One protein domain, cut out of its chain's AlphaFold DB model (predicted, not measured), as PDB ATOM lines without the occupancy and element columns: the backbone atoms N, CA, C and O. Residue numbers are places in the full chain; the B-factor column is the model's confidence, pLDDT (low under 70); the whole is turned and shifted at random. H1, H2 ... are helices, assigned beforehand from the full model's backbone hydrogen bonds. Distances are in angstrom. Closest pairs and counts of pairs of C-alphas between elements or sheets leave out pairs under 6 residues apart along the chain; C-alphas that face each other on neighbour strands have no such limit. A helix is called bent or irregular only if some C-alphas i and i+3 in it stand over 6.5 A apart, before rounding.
ATOM      1  N   GLU A   2     197.347 155.257  86.930       61.69
ATOM      2  CA  GLU A   2     196.275 154.831  87.856       61.69
ATOM      3  C   GLU A   2     196.449 153.415  88.464       61.69
ATOM      4  O   GLU A   2     196.229 153.211  89.657       61.69
ATOM      5  N   ASN A   3     196.932 152.436  87.686       70.88
ATOM      6  CA  ASN A   3     197.228 151.083  88.192       70.88
ATOM      7  C   ASN A   3     198.407 151.035  89.182       70.88
ATOM      8  O   ASN A   3     198.453 150.147  90.030       70.88
ATOM      9  N   ILE A   4     199.349 151.980  89.091       73.75
ATOM     10  CA  ILE A   4     200.508 152.065  89.992       73.75
ATOM     11  C   ILE A   4     200.047 152.621  91.345       73.75
ATOM     12  O   ILE A   4     200.303 151.998  92.374       73.75
ATOM     13  N   LEU A   5     199.258 153.699  91.335       80.19
ATOM     14  CA  LEU A   5     198.664 154.287  92.542       80.19
ATOM     15  C   LEU A   5     197.776 153.286  93.293       80.19
ATOM     16  O   LEU A   5     197.911 153.111  94.503       80.19
ATOM     17  N   ARG A   6     196.920 152.543  92.576       79.69
ATOM     18  CA  ARG A   6     196.068 151.499  93.179       79.69
ATOM     19  C   ARG A   6     196.878 150.379  93.848       79.69
ATOM     20  O   ARG A   6     196.437 149.840  94.862       79.69
ATOM     21  N   ASN A   7     198.042 150.023  93.301       82.75
ATOM     22  CA  ASN A   7     198.922 149.013  93.893       82.75
ATOM     23  C   ASN A   7     199.627 149.529  95.152       82.75
ATOM     24  O   ASN A   7     199.701 148.798  96.138       82.75
ATOM     25  N   GLU A   8     200.103 150.775  95.150       83.56
ATOM     26  CA  GLU A   8     200.704 151.393  96.340       83.56
ATOM     27  C   GLU A   8     199.681 151.555  97.472       83.56
ATOM     28  O   GLU A   8     199.991 151.262  98.625       83.56
ATOM     29  N   ILE A   9     198.426 151.887  97.153       84.75
ATOM     30  CA  ILE A   9     197.343 151.934  98.144       84.75
ATOM     31  C   ILE A   9     197.090 150.569  98.766       84.75
ATOM     32  O   ILE A   9     197.012 150.472  99.985       84.75
ATOM     33  N   LYS A  10     197.021 149.497  97.966       85.44
ATOM     34  CA  LYS A  10     196.872 148.141  98.514       85.44
ATOM     35  C   LYS A  10     198.032 147.775  99.439       85.44
ATOM     36  O   LYS A  10     197.809 147.150 100.471       85.44
ATOM     37  N   LYS A  11     199.263 148.180  99.103       84.06
ATOM     38  CA  LYS A  11     200.426 147.955  99.975       84.06
ATOM     39  C   LYS A  11     200.304 148.716 101.299       84.06
ATOM     40  O   LYS A  11     200.564 148.135 102.351       84.06
ATOM     41  N   ALA A  12     199.854 149.970 101.255       83.44
ATOM     42  CA  ALA A  12     199.573 150.766 102.448       83.44
ATOM     43  C   ALA A  12     198.432 150.169 103.296       83.44
ATOM     44  O   ALA A  12     198.553 150.060 104.513       83.44
ATOM     45  N   GLU A  13     197.328 149.751 102.667       84.44
ATOM     46  CA  GLU A  13     196.152 149.162 103.329       84.44
ATOM     47  C   GLU A  13     196.488 147.819 104.003       84.44
ATOM     48  O   GLU A  13     196.036 147.564 105.119       84.44
ATOM     49  N   CYS A  14     197.327 146.993 103.371       86.00
ATOM     50  CA  CYS A  14     197.789 145.707 103.903       86.00
ATOM     51  C   CYS A  14     199.011 145.811 104.835       86.00
ATOM     52  O   CYS A  14     199.568 144.778 105.202       86.00
ATOM     53  N   CYS A  15     199.451 147.022 105.201       78.50
ATOM     54  CA  CYS A  15     200.624 147.267 106.055       78.50
ATOM     55  C   CYS A  15     201.939 146.650 105.530       78.50
ATOM     56  O   CYS A  15     202.858 146.396 106.305       78.50
ATOM     57  N   SER A  16     202.051 146.403 104.221       78.25
ATOM     58  CA  SER A  16     203.256 145.817 103.613       78.25
ATOM     59  C   SER A  16     204.314 146.860 103.236       78.25
ATOM     60  O   SER A  16     205.416 146.519 102.806       78.25
ATOM     61  N   SER A  17     204.008 148.148 103.381       83.19
ATOM     62  CA  SER A  17     204.952 149.266 103.284       83.19
ATOM     63  C   SER A  17     204.453 150.417 104.158       83.19
ATOM     64  O   SER A  17     203.240 150.599 104.289       83.19
ATOM     65  N   SER A  18     205.365 151.195 104.751       87.94
ATOM     66  CA  SER A  18     204.974 152.382 105.518       87.94
ATOM     67  C   SER A  18     204.533 153.515 104.583       87.94
ATOM     68  O   SER A  18     204.982 153.600 103.439       87.94
ATOM     69  N   ILE A  19     203.664 154.406 105.069       89.06
ATOM     70  CA  ILE A  19     203.220 155.585 104.308       89.06
ATOM     71  C   ILE A  19     204.408 156.466 103.923       89.06
ATOM     72  O   ILE A  19     204.505 156.896 102.778       89.06
ATOM     73  N   LYS A  20     205.353 156.660 104.846       88.06
ATOM     74  CA  LYS A  20     206.575 157.426 104.610       88.06
ATOM     75  C   LYS A  20     207.415 156.856 103.463       88.06
ATOM     76  O   LYS A  20     207.859 157.613 102.604       88.06
ATOM     77  N   ASP A  21     207.581 155.533 103.409       88.00
ATOM     78  CA  ASP A  21     208.341 154.879 102.334       88.00
ATOM     79  C   ASP A  21     207.632 154.983 100.983       88.00
ATOM     80  O   ASP A  21     208.282 155.117  99.946       88.00
ATOM     81  N   ILE A  22     206.296 154.921 100.982       87.56
ATOM     82  CA  ILE A  22     205.493 155.080  99.767       87.56
ATOM     83  C   ILE A  22     205.608 156.513  99.248       87.56
ATOM     84  O   ILE A  22     205.902 156.696  98.071       87.56
ATOM     85  N   LEU A  23     205.452 157.520 100.110       90.75
ATOM     86  CA  LEU A  23     205.570 158.928  99.720       90.75
ATOM     87  C   LEU A  23     206.970 159.269  99.195       90.75
ATOM     88  O   LEU A  23     207.089 160.023  98.238       90.75
ATOM     89  N   ALA A  24     208.024 158.673  99.761       86.75
ATOM     90  CA  ALA A  24     209.398 158.901  99.313       86.75
ATOM     91  C   ALA A  24     209.706 158.322  97.917       86.75
ATOM     92  O   ALA A  24     210.629 158.792  97.255       86.75
ATOM     93  N   ARG A  25     208.970 157.290  97.476       87.19
ATOM     94  CA  ARG A  25     209.204 156.599  96.192       87.19
ATOM     95  C   ARG A  25     208.131 156.855  95.133       87.19
ATOM     96  O   ARG A  25     208.316 156.453  93.988       87.19
ATOM     97  N   CYS A  26     206.986 157.415  95.515       86.62
ATOM     98  CA  CYS A  26     205.866 157.639  94.611       86.62
ATOM     99  C   CYS A  26     206.097 158.918  93.799       86.62
ATOM    100  O   CYS A  26     206.245 159.991  94.371       86.62
ATOM    101  N   GLU A  27     206.097 158.801  92.469       85.56
ATOM    102  CA  GLU A  27     206.242 159.956  91.566       85.56
ATOM    103  C   GLU A  27     205.060 160.936  91.665       85.56
ATOM    104  O   GLU A  27     205.242 162.134  91.487       85.56
ATOM    105  N   ASP A  28     203.861 160.435  91.983       89.44
ATOM    106  CA  ASP A  28     202.638 161.222  92.170       89.44
ATOM    107  C   ASP A  28     202.132 161.082  93.615       89.44
ATOM    108  O   ASP A  28     201.158 160.381  93.912       89.44
ATOM    109  N   ALA A  29     202.853 161.717  94.541       90.12
ATOM    110  CA  ALA A  29     202.524 161.698  95.964       90.12
ATOM    111  C   ALA A  29     201.153 162.339  96.257       90.12
ATOM    112  O   ALA A  29     200.403 161.812  97.078       90.12
ATOM    113  N   VAL A  30     200.797 163.424  95.559       91.00
ATOM    114  CA  VAL A  30     199.506 164.121  95.712       91.00
ATOM    115  C   VAL A  30     198.355 163.202  95.299       91.00
ATOM    116  O   VAL A  30     197.470 162.932  96.112       91.00
ATOM    117  N   GLY A  31     198.407 162.623  94.094       90.19
ATOM    118  CA  GLY A  31     197.382 161.694  93.616       90.19
ATOM    119  C   GLY A  31     197.273 160.424  94.466       90.19
ATOM    120  O   GLY A  31     196.172 159.898  94.663       90.19
ATOM    121  N   PHE A  32     198.386 159.945  95.040       92.44
ATOM    122  CA  PHE A  32     198.358 158.867  96.032       92.44
ATOM    123  C   PHE A  32     197.592 159.270  97.298       92.44
ATOM    124  O   PHE A  32     196.709 158.519  97.724       92.44
ATOM    125  N   ILE A  33     197.909 160.426  97.892       91.56
ATOM    126  CA  ILE A  33     197.286 160.901  99.135       91.56
ATOM    127  C   ILE A  33     195.781 161.083  98.941       91.56
ATOM    128  O   ILE A  33     195.003 160.563  99.741       91.56
ATOM    129  N   GLU A  34     195.360 161.751  97.865       90.94
ATOM    130  CA  GLU A  34     193.940 161.976  97.576       90.94
ATOM    131  C   GLU A  34     193.173 160.659  97.440       90.94
ATOM    132  O   GLU A  34     192.116 160.466  98.045       90.94
ATOM    133  N   LEU A  35     193.711 159.711  96.668       90.19
ATOM    134  CA  LEU A  35     193.055 158.425  96.455       90.19
ATOM    135  C   LEU A  35     193.056 157.565  97.730       90.19
ATOM    136  O   LEU A  35     192.082 156.854  97.992       90.19
ATOM    137  N   TYR A  36     194.113 157.643  98.544       90.81
ATOM    138  CA  TYR A  36     194.185 156.962  99.835       90.81
ATOM    139  C   TYR A  36     193.145 157.511 100.816       90.81
ATOM    140  O   TYR A  36     192.396 156.727 101.401       90.81
ATOM    141  N   LEU A  37     193.060 158.837 100.961       89.88
ATOM    142  CA  LEU A  37     192.111 159.518 101.843       89.88
ATOM    143  C   LEU A  37     190.657 159.287 101.413       89.88
ATOM    144  O   LEU A  37     189.814 159.010 102.264       89.88
ATOM    145  N   LYS A  38     190.371 159.293 100.104       87.62
ATOM    146  CA  LYS A  38     189.043 158.952  99.557       87.62
ATOM    147  C   LYS A  38     188.619 157.519  99.893       87.62
ATOM    148  O   LYS A  38     187.445 157.274 100.156       87.62
ATOM    149  N   ARG A  39     189.556 156.562  99.910       86.44
ATOM    150  CA  ARG A  39     189.282 155.152 100.263       86.44
ATOM    151  C   ARG A  39     189.277 154.889 101.767       86.44
ATOM    152  O   ARG A  39     188.592 153.979 102.221       86.44
ATOM    153  N   ASN A  40     190.046 155.660 102.532       85.81
ATOM    154  CA  ASN A  40     190.268 155.457 103.961       85.81
ATOM    155  C   ASN A  40     190.082 156.775 104.745       85.81
ATOM    156  O   ASN A  40     191.024 157.232 105.395       85.81
ATOM    157  N   PRO A  41     188.880 157.379 104.755       80.56
ATOM    158  CA  PRO A  41     188.661 158.723 105.309       80.56
ATOM    159  C   PRO A  41     188.945 158.845 106.818       80.56
ATOM    160  O   PRO A  41     189.160 159.946 107.323       80.56
ATOM    161  N   GLY A  42     188.965 157.723 107.548       78.31
ATOM    162  CA  GLY A  42     189.336 157.670 108.967       78.31
ATOM    163  C   GLY A  42     190.839 157.505 109.241       78.31
ATOM    164  O   GLY A  42     191.258 157.644 110.386       78.31
ATOM    165  N   LYS A  43     191.668 157.208 108.229       83.19
ATOM    166  CA  LYS A  43     193.110 156.947 108.396       83.19
ATOM    167  C   LYS A  43     193.928 158.153 107.943       83.19
ATOM    168  O   LYS A  43     194.274 158.286 106.771       83.19
ATOM    169  N   LYS A  44     194.240 159.024 108.899       82.44
ATOM    170  CA  LYS A  44     194.997 160.264 108.685       82.44
ATOM    171  C   LYS A  44     196.436 160.059 109.156       82.44
ATOM    172  O   LYS A  44     196.646 159.710 110.316       82.44
ATOM    173  N   HIS A  45     197.406 160.286 108.276       86.62
ATOM    174  CA  HIS A  45     198.836 160.183 108.591       86.62
ATOM    175  C   HIS A  45     199.452 161.580 108.674       86.62
ATOM    176  O   HIS A  45     199.063 162.469 107.917       86.62
ATOM    177  N   SER A  46     200.389 161.787 109.604       86.38
ATOM    178  CA  SER A  46     201.051 163.085 109.816       86.38
ATOM    179  C   SER A  46     201.763 163.593 108.564       86.38
ATOM    180  O   SER A  46     201.738 164.783 108.276       86.38
ATOM    181  N   GLU A  47     202.324 162.672 107.792       89.62
ATOM    182  CA  GLU A  47     203.075 162.908 106.566       89.62
ATOM    183  C   GLU A  47     202.202 163.514 105.461       89.62
ATOM    184  O   GLU A  47     202.707 164.185 104.569       89.62
ATOM    185  N   PHE A  48     200.876 163.336 105.518       92.12
ATOM    186  CA  PHE A  48     199.965 163.966 104.557       92.12
ATOM    187  C   PHE A  48     199.860 165.481 104.761       92.12
ATOM    188  O   PHE A  48     199.511 166.206 103.833       92.12
ATOM    189  N   LEU A  49     200.159 165.980 105.967       87.88
ATOM    190  CA  LEU A  49     200.036 167.403 106.286       87.88
ATOM    191  C   LEU A  49     201.056 168.256 105.528       87.88
ATOM    192  O   LEU A  49     200.770 169.430 105.275       87.88
ATOM    193  N   ASP A  50     202.185 167.673 105.127       89.19
ATOM    194  CA  ASP A  50     203.224 168.346 104.342       89.19
ATOM    195  C   ASP A  50     202.718 168.736 102.944       89.19
ATOM    196  O   ASP A  50     203.125 169.765 102.414       89.19
ATOM    197  N   PHE A  51     201.749 167.988 102.404       91.62
ATOM    198  CA  PHE A  51     201.180 168.181 101.063       91.62
ATOM    199  C   PHE A  51     199.845 168.931 101.056       91.62
ATOM    200  O   PHE A  51     199.274 169.147  99.998       91.62
ATOM    201  N   TYR A  52     199.314 169.315 102.221       88.81
ATOM    202  CA  TYR A  52     197.938 169.821 102.366       88.81
ATOM    203  C   TYR A  52     197.537 170.890 101.337       88.81
ATOM    204  O   TYR A  52     196.421 170.857 100.833       88.81
ATOM    205  N   ASP A  53     198.424 171.845 101.048       88.12
ATOM    206  CA  ASP A  53     198.111 172.968 100.154       88.12
ATOM    207  C   ASP A  53     198.015 172.553  98.679       88.12
ATOM    208  O   ASP A  53     197.391 173.265  97.896       88.12
ATOM    209  N   ASP A  54     198.571 171.391  98.331       91.06
ATOM    210  CA  ASP A  54     198.568 170.815  96.986       91.06
ATOM    211  C   ASP A  54     197.408 169.824  96.764       91.06
ATOM    212  O   ASP A  54     197.186 169.382  95.639       91.06
ATOM    213  N   LEU A  55     196.675 169.458  97.824       91.19
ATOM    214  CA  LEU A  55     195.547 168.522  97.757       91.19
ATOM    215  C   LEU A  55     194.253 169.197  97.285       91.19
ATOM    216  O   LEU A  55     194.016 170.380  97.545       91.19
ATOM    217  N   ASP A  56     193.352 168.413  96.690       90.25
ATOM    218  CA  ASP A  56     191.975 168.836  96.449       90.25
ATOM    219  C   ASP A  56     191.204 169.187  97.738       90.25
ATOM    220  O   ASP A  56     191.497 168.718  98.844       90.25
ATOM    221  N   VAL A  57     190.178 170.033  97.587       89.00
ATOM    222  CA  VAL A  57     189.339 170.523  98.696       89.00
ATOM    223  C   VAL A  57     188.779 169.380  99.567       89.00
ATOM    224  O   VAL A  57     188.965 169.451 100.785       89.00
ATOM    225  N   PRO A  58     188.209 168.291  99.009       88.69
ATOM    226  CA  PRO A  58     187.736 167.166  99.820       88.69
ATOM    227  C   PRO A  58     188.820 166.539 100.701       88.69
ATOM    228  O   PRO A  58     188.579 166.208 101.866       88.69
ATOM    229  N   SER A  59     190.039 166.389 100.181       88.75
ATOM    230  CA  SER A  59     191.156 165.828 100.943       88.75
ATOM    231  C   SER A  59     191.677 166.803 102.002       88.75
ATOM    232  O   SER A  59     192.017 166.380 103.110       88.75
ATOM    233  N   GLN A  60     191.676 168.109 101.720       89.38
ATOM    234  CA  GLN A  60     191.982 169.144 102.716       89.38
ATOM    235  C   GLN A  60     190.996 169.100 103.889       89.38
ATOM    236  O   GLN A  60     191.416 169.101 105.048       89.38
ATOM    237  N   VAL A  61     189.693 168.972 103.608       87.69
ATOM    238  CA  VAL A  61     188.640 168.864 104.631       87.69
ATOM    239  C   VAL A  61     188.876 167.649 105.533       87.69
ATOM    240  O   VAL A  61     188.741 167.759 106.753       87.69
ATOM    241  N   LEU A  62     189.309 166.506 104.986       86.25
ATOM    242  CA  LEU A  62     189.637 165.306 105.774       86.25
ATOM    243  C   LEU A  62     190.788 165.527 106.764       86.25
ATOM    244  O   LEU A  62     190.773 164.975 107.870       86.25
ATOM    245  N   LEU A  63     191.776 166.335 106.387       87.44
ATOM    246  CA  LEU A  63     192.959 166.630 107.201       87.44
ATOM    247  C   LEU A  63     192.794 167.862 108.097       87.44
ATOM    248  O   LEU A  63     193.646 168.115 108.956       87.44
ATOM    249  N   TYR A  64     191.704 168.611 107.929       86.81
ATOM    250  CA  TYR A  64     191.480 169.886 108.595       86.81
ATOM    251  C   TYR A  64     191.617 169.803 110.123       86.81
ATOM    252  O   TYR A  64     192.305 170.631 110.713       86.81
ATOM    253  N   GLU A  65     191.085 168.763 110.773       83.19
ATOM    254  CA  GLU A  65     191.194 168.595 112.235       83.19
ATOM    255  C   GLU A  65     192.643 168.529 112.746       83.19
ATOM    256  O   GLU A  65     192.898 168.825 113.909       83.19
ATOM    257  N   LYS A  66     193.594 168.119 111.895       83.44
ATOM    258  CA  LYS A  66     195.010 167.968 112.251       83.44
ATOM    259  C   LYS A  66     195.839 169.203 111.913       83.44
ATOM    260  O   LYS A  66     196.744 169.529 112.672       83.44
ATOM    261  N   LYS A  67     195.548 169.884 110.796       81.88
ATOM    262  CA  LYS A  67     196.302 171.081 110.372       81.88
ATOM    263  C   LYS A  67     195.695 172.392 110.872       81.88
ATOM    264  O   LYS A  67     196.409 173.385 110.950       81.88
ATOM    265  N   LYS A  68     194.383 172.410 111.147       78.50
ATOM    266  CA  LYS A  68     193.569 173.590 111.507       78.50
ATOM    267  C   LYS A  68     193.837 174.806 110.608       78.50
ATOM    268  O   LYS A  68     193.747 175.957 111.034       78.50
ATOM    269  N   LYS A  69     194.192 174.555 109.342       76.69
ATOM    270  CA  LYS A  69     194.541 175.589 108.367       76.69
ATOM    271  C   LYS A  69     193.295 175.990 107.589       76.69
ATOM    272  O   LYS A  69     192.717 175.169 106.883       76.69
ATOM    273  N   MET A  70     192.910 177.260 107.697       68.56
ATOM    274  CA  MET A  70     191.775 177.800 106.948       68.56
ATOM    275  C   MET A  70     192.132 178.007 105.482       68.56
ATOM    276  O   MET A  70     193.094 178.713 105.164       68.56
TER     277      MET A  70
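What this domain is: This is residues 2 to 70 of the 396 residues of an uncharacterized protein of Encephalitozoon romaleae (strain SJ-2008) (UniProt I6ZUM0). Five short helices are piled into a small elongated body, with H3 in the middle, H1 and H2 toward one end, and H4 and H5 toward the other. Most of the helices that meet do so crosswise. The printed part has 69 residues, with five named helices, H1 to H5 in chain order, and no named strand: the class is all helix. It is compact, with a radius of gyration of the C-alphas of 11.3 A, and spans 33 by 20 by 19 A.

How they stand to each other: H1, residues 2 to 13, and H2, residues 19 to 25, form a helical hairpin; they only just touch, with 3 pairs of C-alphas within 8 A, the closest being Ala 12 and Ile 19 at 6.3 A. H3, residues 29 to 39, touches H1 at a steep tilt of 63 degrees, closest at the C-alphas of Leu 5 and Phe 32, 5.8 A apart. H4, residues 46 to 54, and H5, residues 57 to 67, touch at a steep tilt of 45 degrees, opposite ways, closest at the C-alphas of Tyr 52 and Gln 60, 6.0 A. H5 is about perpendicular to H3, at 90 degrees, and touches it, closest at the C-alphas of Glu 34 and Ser 59, 5.8 A. H1 is apart from H4 and H5. In H1, H2 and H3 every O i to N i+4 pair is within hydrogen-bond range; in H5 5 of 7 are, and in H4 0 of 5, beside 4 of 6 O i to N i+3 pairs.

Where its parts are: H1 begins at C-alpha 2, (196.275, 154.831, 87.856), and is 16.5 A long; H2 is 10.1 A and H3 15.4 A. H4, 15.2 A, is irregular, with C-alphas 50 and 53 8.1 A apart; H5, 13.6 A, is irregular too, with C-alphas 62 and 65 7.4 A apart, and ends at C-alpha 67, (196.302, 171.081, 110.372).

The domain as a whole: The C-alphas farthest apart, Ser 16 and Met 70, are 34.1 A from each other. The printed part has no cut and no long link. The mean pLDDT of the printed part is 85.5; residues 2 and 70 are under 70.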